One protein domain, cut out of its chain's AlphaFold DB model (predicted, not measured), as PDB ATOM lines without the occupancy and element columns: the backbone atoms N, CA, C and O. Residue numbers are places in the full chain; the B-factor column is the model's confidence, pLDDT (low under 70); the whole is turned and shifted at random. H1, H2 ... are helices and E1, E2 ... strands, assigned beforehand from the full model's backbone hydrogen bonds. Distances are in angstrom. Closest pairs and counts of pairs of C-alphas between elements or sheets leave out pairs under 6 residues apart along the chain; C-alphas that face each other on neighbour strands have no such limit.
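AT A GLANCE: This is residues 515 to 560 and 567 to 622 of the 1278 residues of the protein "Putative conjugative transposon membrane protein" of Streptococcus thermophilus (UniProt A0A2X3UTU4). A twisted sheet of four antiparallel strands has the long helix H2 laid along one face, over E1 and E3. H4 packs on the first part of H2 at a steep tilt, with the short H3 packed on H4, while the short H1 packs on H2 farther along and only grazes the sheet. The printed part has 102 residues, with four named helices and four named strands in the order E1, H1, E2, H2, E3, E4, H3, H4; the sheet runs E2, E1, E3, E4, and the class is mixed, helices and strands. The whole is compact, with a radius of gyration of the C-alphas of 13.6 A, and its outline is elongated, spanning 43 by 27 by 22 A.

IN THESE COORDINATES: E1 is residues 515 to 520, 13.4 A long, beginning at C-alpha 515 (39.956, -27.813, -79.753). E2 is residues 534 to 536, 7.0 A; E3 is residues 572 to 577, 16.7 A; E4 is residues 583 to 590, 17.6 A, and it bends by 61 degrees at residue 587. H2, residues 537 to 554, is 25.1 A long and begins at C-alpha 537 (45.308, -26.430, -78.828). H1 is residues 523 to 526, 5.2 A, and H3 is residues 599 to 602, 5.4 A. H4, residues 609 to 621, is 18.3 A long and ends at C-alpha 621 (57.701, -26.213, -79.413).

HOW THE PARTS SIT: E1 and E3, the inner strands, are antiparallel at 168 degrees, with N 516 and O 575 within hydrogen-bond range at 2.8 A. The edge strand E2 is antiparallel to E1 at 115 degrees, with N 535 and O 515 at 2.8 A. E3 and the edge strand E4 form a hairpin at 160 degrees, with N 574 and O 588 at 2.9 A. H2 is on the sheet at a height over the sheet of 10.3 A, and runs along the strands, at 14 degrees to E1 on the local plane. H1 touches residues 543 to 547 of H2, the closest C-alphas being those of Thr 524 and Ala 547, 6.5 A apart. Residues 615 to 619 of H4 touch residues 537 to 541 of H2, the same way at a steep tilt of 48 degrees; the C-alphas of Val 538 and Ile 618 are closest, at 6.0 A. H3 touches H4, with the C-alphas of Ser 600 and Lys 616 closest at 5.3 A. H3 and H4 are not on the sheet. O i to N i+4 pairs are within hydrogen-bond range in 13 of 14 cases in H2 and 8 of 9 in H4; H1 and H3 are too short for such a pair.

THE WHOLE: The C-alphas farthest apart are those of Asp 558 and Gln 580, 44.9 A. Residues 561 to 566 are not printed, and C-alphas 560 and 567 are 19.8 A apart across this cut, in the link from H2 to E3. Of the links that are printed whole, none is long. The mean pLDDT of the printed part is 72.9; 30 residues are under 70, among them 551 to 560, 567 to 571 and 602 to 607.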
ATOM      1  N   ILE A 515      40.444 -26.564 -79.166       89.31
ATOM      2  CA  ILE A 515      39.956 -27.813 -79.753       89.31
ATOM      3  C   ILE A 515      38.646 -28.196 -79.068       89.31
ATOM      4  O   ILE A 515      38.574 -28.178 -77.842       89.31
ATOM      5  N   VAL A 516      37.630 -28.613 -79.823       86.12
ATOM      6  CA  VAL A 516      36.436 -29.262 -79.259       86.12
ATOM      7  C   VAL A 516      36.466 -30.736 -79.604       86.12
ATOM      8  O   VAL A 516      36.208 -31.116 -80.739       86.12
ATOM      9  N   PHE A 517      36.814 -31.566 -78.629       87.19
ATOM     10  CA  PHE A 517      36.968 -33.001 -78.828       87.19
ATOM     11  C   PHE A 517      35.613 -33.684 -79.034       87.19
ATOM     12  O   PHE A 517      34.677 -33.443 -78.272       87.19
ATOM     13  N   GLU A 518      35.506 -34.581 -80.013       82.38
ATOM     14  CA  GLU A 518      34.250 -35.269 -80.325       82.38
ATOM     15  C   GLU A 518      34.297 -36.756 -79.985       82.38
ATOM     16  O   GLU A 518      33.431 -37.245 -79.257       82.38
ATOM     17  N   THR A 519      35.293 -37.488 -80.484       78.81
ATOM     18  CA  THR A 519      35.443 -38.932 -80.243       78.81
ATOM     19  C   THR A 519      36.860 -39.395 -80.585       78.81
ATOM     20  O   THR A 519      37.563 -38.763 -81.364       78.81
ATOM     21  N   SER A 520      37.312 -40.507 -80.004       83.12
ATOM     22  CA  SER A 520      38.547 -41.171 -80.427       83.12
ATOM     23  C   SER A 520      38.433 -42.674 -80.235       83.12
ATOM     24  O   SER A 520      37.962 -43.141 -79.196       83.12
ATOM     25  N   ASN A 521      38.908 -43.439 -81.215       74.31
ATOM     26  CA  ASN A 521      39.135 -44.876 -81.067       74.31
ATOM     27  C   ASN A 521      40.447 -45.203 -80.319       74.31
ATOM     28  O   ASN A 521      40.664 -46.359 -79.953       74.31
ATOM     29  N   ASN A 522      41.314 -44.212 -80.076       80.31
ATOM     30  CA  ASN A 522      42.560 -44.389 -79.346       80.31
ATOM     31  C   ASN A 522      42.286 -44.425 -77.827       80.31
ATOM     32  O   ASN A 522      41.755 -43.445 -77.290       80.31
ATOM     33  N   PRO A 523      42.656 -45.495 -77.094       76.38
ATOM     34  CA  PRO A 523      42.399 -45.583 -75.653       76.38
ATOM     35  C   PRO A 523      43.051 -44.449 -74.851       76.38
ATOM     36  O   PRO A 523      42.450 -43.925 -73.921       76.38
ATOM     37  N   THR A 524      44.254 -44.018 -75.238       80.94
ATOM     38  CA  THR A 524      45.036 -42.997 -74.520       80.94
ATOM     39  C   THR A 524      44.389 -41.612 -74.603       80.94
ATOM     40  O   THR A 524      44.441 -40.845 -73.642       80.94
ATOM     41  N   ILE A 525      43.760 -41.297 -75.741       86.19
ATOM     42  CA  ILE A 525      43.057 -40.028 -75.965       86.19
ATOM     43  C   ILE A 525      41.626 -40.090 -75.407       86.19
ATOM     44  O   ILE A 525      41.209 -39.181 -74.689       86.19
ATOM     45  N   SER A 526      40.892 -41.178 -75.660       82.94
ATOM     46  CA  SER A 526      39.498 -41.347 -75.205       82.94
ATOM     47  C   SER A 526      39.337 -41.575 -73.694       82.94
ATOM     48  O   SER A 526      38.280 -41.270 -73.147       82.94
ATOM     49  N   GLU A 527      40.368 -42.043 -72.978       85.94
ATOM     50  CA  GLU A 527      40.380 -42.015 -71.504       85.94
ATOM     51  C   GLU A 527      40.612 -40.604 -70.931       85.94
ATOM     52  O   GLU A 527      40.323 -40.366 -69.754       85.94
ATOM     53  N   LYS A 528      41.143 -39.671 -71.734       85.31
ATOM     54  CA  LYS A 528      41.550 -38.330 -71.290       85.31
ATOM     55  C   LYS A 528      40.529 -37.238 -71.616       85.31
ATOM     56  O   LYS A 528      40.396 -36.305 -70.824       85.31
ATOM     57  N   TYR A 529      39.813 -37.375 -72.730       88.56
ATOM     58  CA  TYR A 529      38.860 -36.387 -73.240       88.56
ATOM     59  C   TYR A 529      37.487 -37.007 -73.517       88.56
ATOM     60  O   TYR A 529      37.376 -38.150 -73.955       88.56
ATOM     61  N   SER A 530      36.429 -36.247 -73.244       84.19
ATOM     62  CA  SER A 530      35.030 -36.623 -73.458       84.19
ATOM     63  C   SER A 530      34.385 -35.776 -74.552       84.19
ATOM     64  O   SER A 530      34.705 -34.603 -74.714       84.19
ATOM     65  N   SER A 531      33.446 -36.368 -75.293       84.88
ATOM     66  CA  SER A 531      32.723 -35.691 -76.378       84.88
ATOM     67  C   SER A 531      32.101 -34.361 -75.921       84.88
ATOM     68  O   SER A 531      31.286 -34.337 -74.993       84.88
ATOM     69  N   GLY A 532      32.488 -33.265 -76.576       77.50
ATOM     70  CA  GLY A 532      32.110 -31.888 -76.257       77.50
ATOM     71  C   GLY A 532      33.095 -31.116 -75.365       77.50
ATOM     72  O   GLY A 532      32.829 -29.944 -75.085       77.50
ATOM     73  N   ASP A 533      34.200 -31.719 -74.913       86.88
ATOM     74  CA  ASP A 533      35.232 -31.025 -74.130       86.88
ATOM     75  C   ASP A 533      35.953 -29.964 -74.977       86.88
ATOM     76  O   ASP A 533      36.417 -30.255 -76.078       86.88
ATOM     77  N   ILE A 534      36.091 -28.747 -74.436       87.06
ATOM     78  CA  ILE A 534      36.872 -27.655 -75.038       87.06
ATOM     79  C   ILE A 534      38.257 -27.621 -74.380       87.06
ATOM     80  O   ILE A 534      38.363 -27.514 -73.153       87.06
ATOM     81  N   VAL A 535      39.311 -27.747 -75.186       86.31
ATOM     82  CA  VAL A 535      40.694 -28.006 -74.765       86.31
ATOM     83  C   VAL A 535      41.647 -27.073 -75.522       86.31
ATOM     84  O   VAL A 535      41.647 -27.114 -76.746       86.31
ATOM     85  N   PRO A 536      42.531 -26.304 -74.858       88.75
ATOM     86  CA  PRO A 536      43.498 -25.457 -75.559       88.75
ATOM     87  C   PRO A 536      44.381 -26.255 -76.517       88.75
ATOM     88  O   PRO A 536      44.910 -27.297 -76.115       88.75
ATOM     89  N   TYR A 537      44.591 -25.749 -77.737       87.62
ATOM     90  CA  TYR A 537      45.308 -26.430 -78.828       87.62
ATOM     91  C   TYR A 537      46.630 -27.043 -78.346       87.62
ATOM     92  O   TYR A 537      46.785 -28.260 -78.380       87.62
ATOM     93  N   VAL A 538      47.498 -26.236 -77.719       86.38
ATOM     94  CA  VAL A 538      48.778 -26.641 -77.092       86.38
ATOM     95  C   VAL A 538      48.683 -27.804 -76.096       86.38
ATOM     96  O   VAL A 538      49.644 -28.549 -75.909       86.38
ATOM     97  N   SER A 539      47.545 -27.971 -75.421       84.38
ATOM     98  CA  SER A 539      47.337 -29.092 -74.500       84.38
ATOM     99  C   SER A 539      46.896 -30.343 -75.253       84.38
ATOM    100  O   SER A 539      47.402 -31.423 -74.964       84.38
ATOM    101  N   PHE A 540      46.002 -30.187 -76.231       91.06
ATOM    102  CA  PHE A 540      45.492 -31.291 -77.034       91.06
ATOM    103  C   PHE A 540      46.568 -31.889 -77.947       91.06
ATOM    104  O   PHE A 540      46.840 -33.083 -77.843       91.06
ATOM    105  N   VAL A 541      47.248 -31.075 -78.768       88.62
ATOM    106  CA  VAL A 541      48.266 -31.574 -79.714       88.62
ATOM    107  C   VAL A 541      49.441 -32.247 -79.003       88.62
ATOM    108  O   VAL A 541      49.968 -33.251 -79.470       88.62
ATOM    109  N   LYS A 542      49.788 -31.785 -77.797       85.94
ATOM    110  CA  LYS A 542      50.819 -32.411 -76.962       85.94
ATOM    111  C   LYS A 542      50.480 -33.848 -76.576       85.94
ATOM    112  O   LYS A 542      51.368 -34.697 -76.556       85.94
ATOM    113  N   ASP A 543      49.221 -34.110 -76.242       87.31
ATOM    114  CA  ASP A 543      48.749 -35.452 -75.913       87.31
ATOM    115  C   ASP A 543      48.517 -36.289 -77.177       87.31
ATOM    116  O   ASP A 543      48.877 -37.465 -77.202       87.31
ATOM    117  N   LEU A 544      48.002 -35.664 -78.240       87.75
ATOM    118  CA  LEU A 544      47.778 -36.267 -79.553       87.75
ATOM    119  C   LEU A 544      49.086 -36.794 -80.159       87.75
ATOM    120  O   LEU A 544      49.165 -37.969 -80.506       87.75
ATOM    121  N   TYR A 545      50.142 -35.976 -80.203       88.56
ATOM    122  CA  TYR A 545      51.454 -36.378 -80.718       88.56
ATOM    123  C   TYR A 545      52.180 -37.341 -79.781       88.56
ATOM    124  O   TYR A 545      52.899 -38.220 -80.250       88.56
ATOM    125  N   ALA A 546      51.993 -37.231 -78.460       82.00
ATOM    126  CA  ALA A 546      52.527 -38.221 -77.527       82.00
ATOM    127  C   ALA A 546      51.906 -39.605 -77.775       82.00
ATOM    128  O   ALA A 546      52.641 -40.590 -77.846       82.00
ATOM    129  N   ALA A 547      50.586 -39.678 -77.978       80.56
ATOM    130  CA  ALA A 547      49.901 -40.911 -78.352       80.56
ATOM    131  C   ALA A 547      50.295 -41.388 -79.762       80.56
ATOM    132  O   ALA A 547      50.574 -42.571 -79.928       80.56
ATOM    133  N   ASN A 548      50.418 -40.481 -80.744       81.50
ATOM    134  CA  ASN A 548      50.860 -40.791 -82.111       81.50
ATOM    135  C   ASN A 548      52.241 -41.458 -82.085       81.50
ATOM    136  O   ASN A 548      52.421 -42.559 -82.595       81.50
ATOM    137  N   ASN A 549      53.191 -40.836 -81.381       76.06
ATOM    138  CA  ASN A 549      54.556 -41.328 -81.222       76.06
ATOM    139  C   ASN A 549      54.642 -42.619 -80.391       76.06
ATOM    140  O   ASN A 549      55.530 -43.435 -80.643       76.06
ATOM    141  N   GLU A 550      53.791 -42.813 -79.377       75.44
ATOM    142  CA  GLU A 550      53.754 -44.070 -78.623       75.44
ATOM    143  C   GLU A 550      53.174 -45.217 -79.450       75.44
ATOM    144  O   GLU A 550      53.775 -46.289 -79.478       75.44
ATOM    145  N   ASP A 551      52.052 -45.012 -80.137       67.00
ATOM    146  CA  ASP A 551      51.395 -46.083 -80.885       67.00
ATOM    147  C   ASP A 551      52.117 -46.391 -82.201       67.00
ATOM    148  O   ASP A 551      52.232 -47.563 -82.559       67.00
ATOM    149  N   TYR A 552      52.768 -45.401 -82.823       63.44
ATOM    150  CA  TYR A 552      53.770 -45.627 -83.870       63.44
ATOM    151  C   TYR A 552      54.911 -46.536 -83.373       63.44
ATOM    152  O   TYR A 552      55.251 -47.520 -84.023       63.44
ATOM    153  N   LYS A 553      55.455 -46.287 -82.169       61.47
ATOM    154  CA  LYS A 553      56.501 -47.134 -81.547       61.47
ATOM    155  C   LYS A 553      55.993 -48.490 -81.044       61.47
ATOM    156  O   LYS A 553      56.812 -49.367 -80.764       61.47
ATOM    157  N   ARG A 554      54.676 -48.663 -80.887       54.59
ATOM    158  CA  ARG A 554      54.030 -49.936 -80.530       54.59
ATOM    159  C   ARG A 554      53.572 -50.742 -81.734       54.59
ATOM    160  O   ARG A 554      53.180 -51.889 -81.511       54.59
ATOM    161  N   LYS A 555      53.594 -50.186 -82.953       50.69
ATOM    162  CA  LYS A 555      53.213 -50.935 -84.149       50.69
ATOM    163  C   LYS A 555      53.971 -52.259 -84.135       50.69
ATOM    164  O   LYS A 555      55.203 -52.233 -84.153       50.69
ATOM    165  N   PRO A 556      53.284 -53.414 -84.162       37.12
ATOM    166  CA  PRO A 556      53.856 -54.523 -84.871       37.12
ATOM    167  C   PRO A 556      53.847 -54.030 -86.325       37.12
ATOM    168  O   PRO A 556      52.820 -54.028 -86.974       37.12
ATOM    169  N   GLU A 557      54.885 -53.309 -86.740       37.22
ATOM    170  CA  GLU A 557      55.929 -53.876 -87.575       37.22
ATOM    171  C   GLU A 557      55.506 -54.707 -88.821       37.22
ATOM    172  O   GLU A 557      56.376 -55.105 -89.590       37.22
ATOM    173  N   ASP A 558      54.222 -54.987 -89.043       32.59
ATOM    174  CA  ASP A 558      53.605 -55.580 -90.228       32.59
ATOM    175  C   ASP A 558      53.636 -54.531 -91.350       32.59
ATOM    176  O   ASP A 558      53.304 -53.368 -91.126       32.59
ATOM    177  N   GLY A 559      54.012 -54.924 -92.570       34.91
ATOM    178  CA  GLY A 559      54.021 -54.013 -93.727       34.91
ATOM    179  C   GLY A 559      52.628 -53.634 -94.257       34.91
ATOM    180  O   GLY A 559      52.526 -52.958 -95.278       34.91
ATOM    181  N   LEU A 560      51.552 -54.076 -93.601       29.50
ATOM    182  CA  LEU A 560      50.173 -53.828 -94.015       29.50
ATOM    183  C   LEU A 560      49.623 -52.545 -93.386       29.50
ATOM    184  O   LEU A 560      49.097 -52.545 -92.270       29.50
ATOM    185  N   ASP A 567      33.985 -44.227 -91.762       42.09
ATOM    186  CA  ASP A 567      32.998 -44.478 -90.709       42.09
ATOM    187  C   ASP A 567      33.472 -43.787 -89.421       42.09
ATOM    188  O   ASP A 567      34.560 -44.089 -88.925       42.09
ATOM    189  N   HIS A 568      32.638 -42.911 -88.840       47.28
ATOM    190  CA  HIS A 568      32.898 -42.209 -87.568       47.28
ATOM    191  C   HIS A 568      33.184 -43.148 -86.366       47.28
ATOM    192  O   HIS A 568      33.470 -42.680 -85.262       47.28
ATOM    193  N   SER A 569      33.111 -44.475 -86.534       45.84
ATOM    194  CA  SER A 569      33.593 -45.462 -85.561       45.84
ATOM    195  C   SER A 569      35.127 -45.569 -85.447       45.84
ATOM    196  O   SER A 569      35.613 -46.251 -84.535       45.84
ATOM    197  N   LYS A 570      35.904 -44.921 -86.330       54.09
ATOM    198  CA  LYS A 570      37.381 -44.936 -86.322       54.09
ATOM    199  C   LYS A 570      37.986 -43.527 -86.474       54.09
ATOM    200  O   LYS A 570      37.336 -42.617 -86.975       54.09
ATOM    201  N   GLY A 571      39.222 -43.375 -85.995       66.31
ATOM    202  CA  GLY A 571      39.980 -42.118 -85.944       66.31
ATOM    203  C   GLY A 571      39.762 -41.297 -84.667       66.31
ATOM    204  O   GLY A 571      38.996 -41.684 -83.778       66.31
ATOM    205  N   THR A 572      40.462 -40.162 -84.567       76.56
ATOM    206  CA  THR A 572      40.263 -39.135 -83.526       76.56
ATOM    207  C   THR A 572      39.627 -37.893 -84.134       76.56
ATOM    208  O   THR A 572      40.267 -37.219 -84.931       76.56
ATOM    209  N   TRP A 573      38.392 -37.595 -83.738       76.25
ATOM    210  CA  TRP A 573      37.559 -36.521 -84.275       76.25
ATOM    211  C   TRP A 573      37.467 -35.335 -83.313       76.25
ATOM    212  O   TRP A 573      37.287 -35.522 -82.100       76.25
ATOM    213  N   PHE A 574      37.581 -34.122 -83.847       84.31
ATOM    214  CA  PHE A 574      37.495 -32.867 -83.099       84.31
ATOM    215  C   PHE A 574      37.235 -31.653 -84.010       84.31
ATOM    216  O   PHE A 574      37.522 -31.694 -85.197       84.31
ATOM    217  N   ALA A 575      36.762 -30.543 -83.446       78.31
ATOM    218  CA  ALA A 575      36.638 -29.241 -84.111       78.31
ATOM    219  C   ALA A 575      37.718 -28.251 -83.626       78.31
ATOM    220  O   ALA A 575      38.297 -28.451 -82.558       78.31
ATOM    221  N   ILE A 576      37.935 -27.146 -84.345       84.19
ATOM    222  CA  ILE A 576      38.867 -26.056 -83.993       84.19
ATOM    223  C   ILE A 576      38.117 -24.722 -83.913       84.19
ATOM    224  O   ILE A 576      37.276 -24.420 -84.766       84.19
ATOM    225  N   ARG A 577      38.417 -23.907 -82.896       81.81
ATOM    226  CA  ARG A 577      37.795 -22.599 -82.638       81.81
ATOM    227  C   ARG A 577      38.822 -21.522 -82.283       81.81
ATOM    228  O   ARG A 577      39.881 -21.847 -81.751       81.81
ATOM    229  N   ASP A 578      38.474 -20.266 -82.560       83.31
ATOM    230  CA  ASP A 578      39.199 -19.079 -82.078       83.31
ATOM    231  C   ASP A 578      38.886 -18.765 -80.601       83.31
ATOM    232  O   ASP A 578      37.982 -19.359 -80.000       83.31
ATOM    233  N   GLU A 579      39.596 -17.800 -80.004       79.94
ATOM    234  CA  GLU A 579      39.392 -17.424 -78.600       79.94
ATOM    235  C   GLU A 579      38.062 -16.694 -78.328       79.94
ATOM    236  O   GLU A 579      37.676 -16.513 -77.167       79.94
ATOM    237  N   GLN A 580      37.330 -16.281 -79.371       75.88
ATOM    238  CA  GLN A 580      35.958 -15.780 -79.257       75.88
ATOM    239  C   GLN A 580      34.914 -16.913 -79.314       75.88
ATOM    240  O   GLN A 580      33.738 -16.685 -79.007       75.88
ATOM    241  N   GLY A 581      35.336 -18.142 -79.626       66.50
ATOM    242  CA  GLY A 581      34.514 -19.344 -79.695       66.50
ATOM    243  C   GLY A 581      33.837 -19.573 -81.049       66.50
ATOM    244  O   GLY A 581      32.959 -20.442 -81.135       66.50
ATOM    245  N   ASN A 582      34.212 -18.837 -82.099       74.75
ATOM    246  CA  ASN A 582      33.757 -19.123 -83.457       74.75
ATOM    247  C   ASN A 582      34.464 -20.384 -83.957       74.75
ATOM    248  O   ASN A 582      35.652 -20.586 -83.728       74.75
ATOM    249  N   THR A 583      33.726 -21.269 -84.627       74.06
ATOM    250  CA  THR A 583      34.318 -22.500 -85.166       74.06
ATOM    251  C   THR A 583      35.021 -22.201 -86.479       74.06
ATOM    252  O   THR A 583      34.348 -21.885 -87.456       74.06
ATOM    253  N   LEU A 584      36.349 -22.311 -86.471       71.50
ATOM    254  CA  LEU A 584      37.206 -22.158 -87.645       71.50
ATOM    255  C   LEU A 584      37.159 -23.427 -88.506       71.50
ATOM    256  O   LEU A 584      36.994 -23.340 -89.716       71.50
ATOM    257  N   VAL A 585      37.208 -24.608 -87.875       70.94
ATOM    258  CA  VAL A 585      37.092 -25.910 -88.555       70.94
ATOM    259  C   VAL A 585      36.120 -26.794 -87.784       70.94
ATOM    260  O   VAL A 585      36.226 -26.894 -86.563       70.94
ATOM    261  N   LYS A 586      35.134 -27.397 -88.457       55.19
ATOM    262  CA  LYS A 586      34.051 -28.138 -87.782       55.19
ATOM    263  C   LYS A 586      34.372 -29.602 -87.503       55.19
ATOM    264  O   LYS A 586      34.037 -30.058 -86.422       55.19
ATOM    265  N   GLU A 587      34.992 -30.307 -88.444       59.16
ATOM    266  CA  GLU A 587      35.185 -31.761 -88.371       59.16
ATOM    267  C   GLU A 587      36.601 -32.122 -88.849       59.16
ATOM    268  O   GLU A 587      36.855 -32.303 -90.036       59.16
ATOM    269  N   CYS A 588      37.555 -32.181 -87.921       68.88
ATOM    270  CA  CYS A 588      38.913 -32.672 -88.152       68.88
ATOM    271  C   CYS A 588      39.023 -34.131 -87.696       68.88
ATOM    272  O   CYS A 588      38.658 -34.448 -86.564       68.88
ATOM    273  N   ILE A 589      39.605 -34.992 -88.534       70.44
ATOM    274  CA  ILE A 589      40.006 -36.362 -88.179       70.44
ATOM    275  C   ILE A 589      41.537 -36.485 -88.152       70.44
ATOM    276  O   ILE A 589      42.213 -36.021 -89.072       70.44
ATOM    277  N   TYR A 590      42.076 -37.120 -87.110       73.69
ATOM    278  CA  TYR A 590      43.500 -37.426 -86.947       73.69
ATOM    279  C   TYR A 590      43.709 -38.900 -86.567       73.69
ATOM    280  O   TYR A 590      43.211 -39.369 -85.534       73.69
ATOM    281  N   ASP A 591      44.456 -39.645 -87.380       73.81
ATOM    282  CA  ASP A 591      44.663 -41.087 -87.210       73.81
ATOM    283  C   ASP A 591      45.922 -41.399 -86.386       73.81
ATOM    284  O   ASP A 591      47.011 -41.698 -86.881       73.81
ATOM    285  N   VAL A 592      45.744 -41.350 -85.063       71.62
ATOM    286  CA  VAL A 592      46.793 -41.572 -84.055       71.62
ATOM    287  C   VAL A 592      47.538 -42.898 -84.287       71.62
ATOM    288  O   VAL A 592      46.988 -43.987 -84.122       71.62
ATOM    289  N   GLY A 593      48.822 -42.781 -84.626       64.69
ATOM    290  CA  GLY A 593      49.756 -43.855 -84.975       64.69
ATOM    291  C   GLY A 593      50.157 -43.882 -86.458       64.69
ATOM    292  O   GLY A 593      51.049 -44.657 -86.818       64.69
ATOM    293  N   TYR A 594      49.519 -43.078 -87.316       65.56
ATOM    294  CA  TYR A 594      49.691 -43.075 -88.779       65.56
ATOM    295  C   TYR A 594      50.002 -41.700 -89.379       65.56
ATOM    296  O   TYR A 594      50.353 -41.630 -90.549       65.56
ATOM    297  N   GLU A 595      49.900 -40.625 -88.604       64.69
ATOM    298  CA  GLU A 595      50.123 -39.262 -89.090       64.69
ATOM    299  C   GLU A 595      51.622 -38.932 -89.026       64.69
ATOM    300  O   GLU A 595      52.258 -39.099 -87.978       64.69
ATOM    301  N   PHE A 596      52.186 -38.475 -90.149       62.12
ATOM    302  CA  PHE A 596      53.623 -38.210 -90.323       62.12
ATOM    303  C   PHE A 596      53.999 -36.722 -90.242       62.12
ATOM    304  O   PHE A 596      55.183 -36.399 -90.287       62.12
ATOM    305  N   ALA A 597      53.009 -35.844 -90.075       70.25
ATOM    306  CA  ALA A 597      53.150 -34.394 -89.998       70.25
ATOM    307  C   ALA A 597      52.439 -33.824 -88.748       70.25
ATOM    308  O   ALA A 597      51.498 -34.447 -88.230       70.25
ATOM    309  N   PRO A 598      52.859 -32.648 -88.242       78.69
ATOM    310  CA  PRO A 598      52.102 -31.900 -87.245       78.69
ATOM    311  C   PRO A 598      50.765 -31.397 -87.813       78.69
ATOM    312  O   PRO A 598      50.612 -31.146 -89.008       78.69
ATOM    313  N   LEU A 599      49.785 -31.209 -86.930       79.69
ATOM    314  CA  LEU A 599      48.435 -30.780 -87.287       79.69
ATOM    315  C   LEU A 599      48.425 -29.405 -87.980       79.69
ATOM    316  O   LEU A 599      47.621 -29.213 -88.890       79.69
ATOM    317  N   SER A 600      49.339 -28.488 -87.637       79.56
ATOM    318  CA  SER A 600      49.466 -27.180 -88.295       79.56
ATOM    319  C   SER A 600      49.658 -27.251 -89.814       79.56
ATOM    320  O   SER A 600      49.159 -26.379 -90.521       79.56
ATOM    321  N   GLU A 601      50.334 -28.278 -90.343       70.69
ATOM    322  CA  GLU A 601      50.539 -28.426 -91.796       70.69
ATOM    323  C   GLU A 601      49.225 -28.737 -92.525       70.69
ATOM    324  O   GLU A 601      48.960 -28.191 -93.594       70.69
ATOM    325  N   ARG A 602      48.331 -29.512 -91.897       64.81
ATOM    326  CA  ARG A 602      46.976 -29.771 -92.415       64.81
ATOM    327  C   ARG A 602      46.038 -28.567 -92.285       64.81
ATOM    328  O   ARG A 602      45.005 -28.526 -92.945       64.81
ATOM    329  N   LEU A 603      46.387 -27.580 -91.455       67.94
ATOM    330  CA  LEU A 603      45.618 -26.345 -91.262       67.94
ATOM    331  C   LEU A 603      46.068 -25.201 -92.182       67.94
ATOM    332  O   LEU A 603      45.389 -24.176 -92.234       67.94
ATOM    333  N   ASN A 604      47.145 -25.397 -92.954       45.91
ATOM    334  CA  ASN A 604      47.863 -24.395 -93.757       45.91
ATOM    335  C   ASN A 604      47.044 -23.720 -94.882       45.91
ATOM    336  O   ASN A 604      47.572 -22.872 -95.594       45.91
ATOM    337  N   ARG A 605      45.766 -24.094 -95.059       47.16
ATOM    338  CA  ARG A 605      44.789 -23.457 -95.968       47.16
ATOM    339  C   ARG A 605      43.361 -23.351 -95.398       47.16
ATOM    340  O   ARG A 605      42.455 -22.945 -96.115       47.16
ATOM    341  N   VAL A 606      43.135 -23.741 -94.138       49.25
ATOM    342  CA  VAL A 606      41.779 -23.911 -93.559       49.25
ATOM    343  C   VAL A 606      41.470 -22.875 -92.469       49.25
ATOM    344  O   VAL A 606      40.305 -22.602 -92.184       49.25
ATOM    345  N   ILE A 607      42.496 -22.276 -91.858       63.41
ATOM    346  CA  ILE A 607      42.357 -21.228 -90.835       63.41
ATOM    347  C   ILE A 607      43.158 -19.975 -91.234       63.41
ATOM    348  O   ILE A 607      44.124 -20.106 -91.985       63.41
ATOM    349  N   PRO A 608      42.799 -18.767 -90.750       73.19
ATOM    350  CA  PRO A 608      43.510 -17.543 -91.121       73.19
ATOM    351  C   PRO A 608      44.980 -17.546 -90.675       73.19
ATOM    352  O   PRO A 608      45.307 -18.093 -89.618       73.19
ATOM    353  N   GLU A 609      45.840 -16.865 -91.440       64.50
ATOM    354  CA  GLU A 609      47.306 -16.847 -91.281       64.50
ATOM    355  C   GLU A 609      47.770 -16.562 -89.836       64.50
ATOM    356  O   GLU A 609      48.695 -17.190 -89.331       64.50
ATOM    357  N   GLU A 610      47.081 -15.662 -89.124       73.06
ATOM    358  CA  GLU A 610      47.403 -15.296 -87.736       73.06
ATOM    359  C   GLU A 610      47.218 -16.451 -86.727       73.06
ATOM    360  O   GLU A 610      47.984 -16.571 -85.769       73.06
ATOM    361  N   TYR A 611      46.247 -17.339 -86.962       79.06
ATOM    362  CA  TYR A 611      46.025 -18.547 -86.160       79.06
ATOM    363  C   TYR A 611      46.901 -19.709 -86.622       79.06
ATOM    364  O   TYR A 611      47.306 -20.548 -85.816       79.06
ATOM    365  N   LEU A 612      47.205 -19.750 -87.916       77.88
ATOM    366  CA  LEU A 612      48.081 -20.735 -88.530       77.88
ATOM    367  C   LEU A 612      49.528 -20.593 -88.039       77.88
ATOM    368  O   LEU A 612      50.120 -21.582 -87.612       77.88
ATOM    369  N   GLU A 613      50.075 -19.378 -88.000       73.88
ATOM    370  CA  GLU A 613      51.397 -19.115 -87.415       73.88
ATOM    371  C   GLU A 613      51.440 -19.438 -85.912       73.88
ATOM    372  O   GLU A 613      52.419 -20.003 -85.420       73.88
ATOM    373  N   TYR A 614      50.350 -19.189 -85.180       81.56
ATOM    374  CA  TYR A 614      50.225 -19.604 -83.779       81.56
ATOM    375  C   TYR A 614      50.225 -21.135 -83.608       81.56
ATOM    376  O   TYR A 614      50.889 -21.659 -82.708       81.56
ATOM    377  N   ALA A 615      49.531 -21.866 -84.488       80.44
ATOM    378  CA  ALA A 615      49.537 -23.327 -84.516       80.44
ATOM    379  C   ALA A 615      50.932 -23.883 -84.854       80.44
ATOM    380  O   ALA A 615      51.444 -24.711 -84.101       80.44
ATOM    381  N   LYS A 616      51.578 -23.372 -85.915       82.12
ATOM    382  CA  LYS A 616      52.953 -23.726 -86.317       82.12
ATOM    383  C   LYS A 616      53.948 -23.483 -85.178       82.12
ATOM    384  O   LYS A 616      54.769 -24.350 -84.885       82.12
ATOM    385  N   GLN A 617      53.852 -22.345 -84.483       81.19
ATOM    386  CA  GLN A 617      54.708 -22.047 -83.333       81.19
ATOM    387  C   GLN A 617      54.529 -23.083 -82.208       81.19
ATOM    388  O   GLN A 617      55.522 -23.613 -81.706       81.19
ATOM    389  N   ILE A 618      53.288 -23.413 -81.839       82.50
ATOM    390  CA  ILE A 618      52.997 -24.426 -80.813       82.50
ATOM    391  C   ILE A 618      53.503 -25.811 -81.219       82.50
ATOM    392  O   ILE A 618      54.107 -26.506 -80.398       82.50
ATOM    393  N   ASP A 619      53.259 -26.208 -82.465       82.75
ATOM    394  CA  ASP A 619      53.660 -27.512 -82.980       82.75
ATOM    395  C   ASP A 619      55.194 -27.622 -83.082       82.75
ATOM    396  O   ASP A 619      55.740 -28.690 -82.819       82.75
ATOM    397  N   SER A 620      55.909 -26.513 -83.317       76.31
ATOM    398  CA  SER A 620      57.381 -26.464 -83.274       76.31
ATOM    399  C   SER A 620      57.974 -26.619 -81.859       76.31
ATOM    400  O   SER A 620      59.034 -27.227 -81.689       76.31
ATOM    401  N   ASP A 621      57.282 -26.124 -80.824       74.44
ATOM    402  CA  ASP A 621      57.701 -26.213 -79.413       74.44
ATOM    403  C   ASP A 621      57.417 -27.601 -78.790       74.44
ATOM    404  O   ASP A 621      57.910 -27.934 -77.700       74.44
ATOM    405  N   ILE A 622      56.613 -28.432 -79.458       72.25
ATOM    406  CA  ILE A 622      56.219 -29.772 -79.014       72.25
ATOM    407  C   ILE A 622      56.937 -30.808 -79.880       72.25
ATOM    408  O   ILE A 622      56.751 -30.871 -81.083       72.25
TER     409      ILE A 622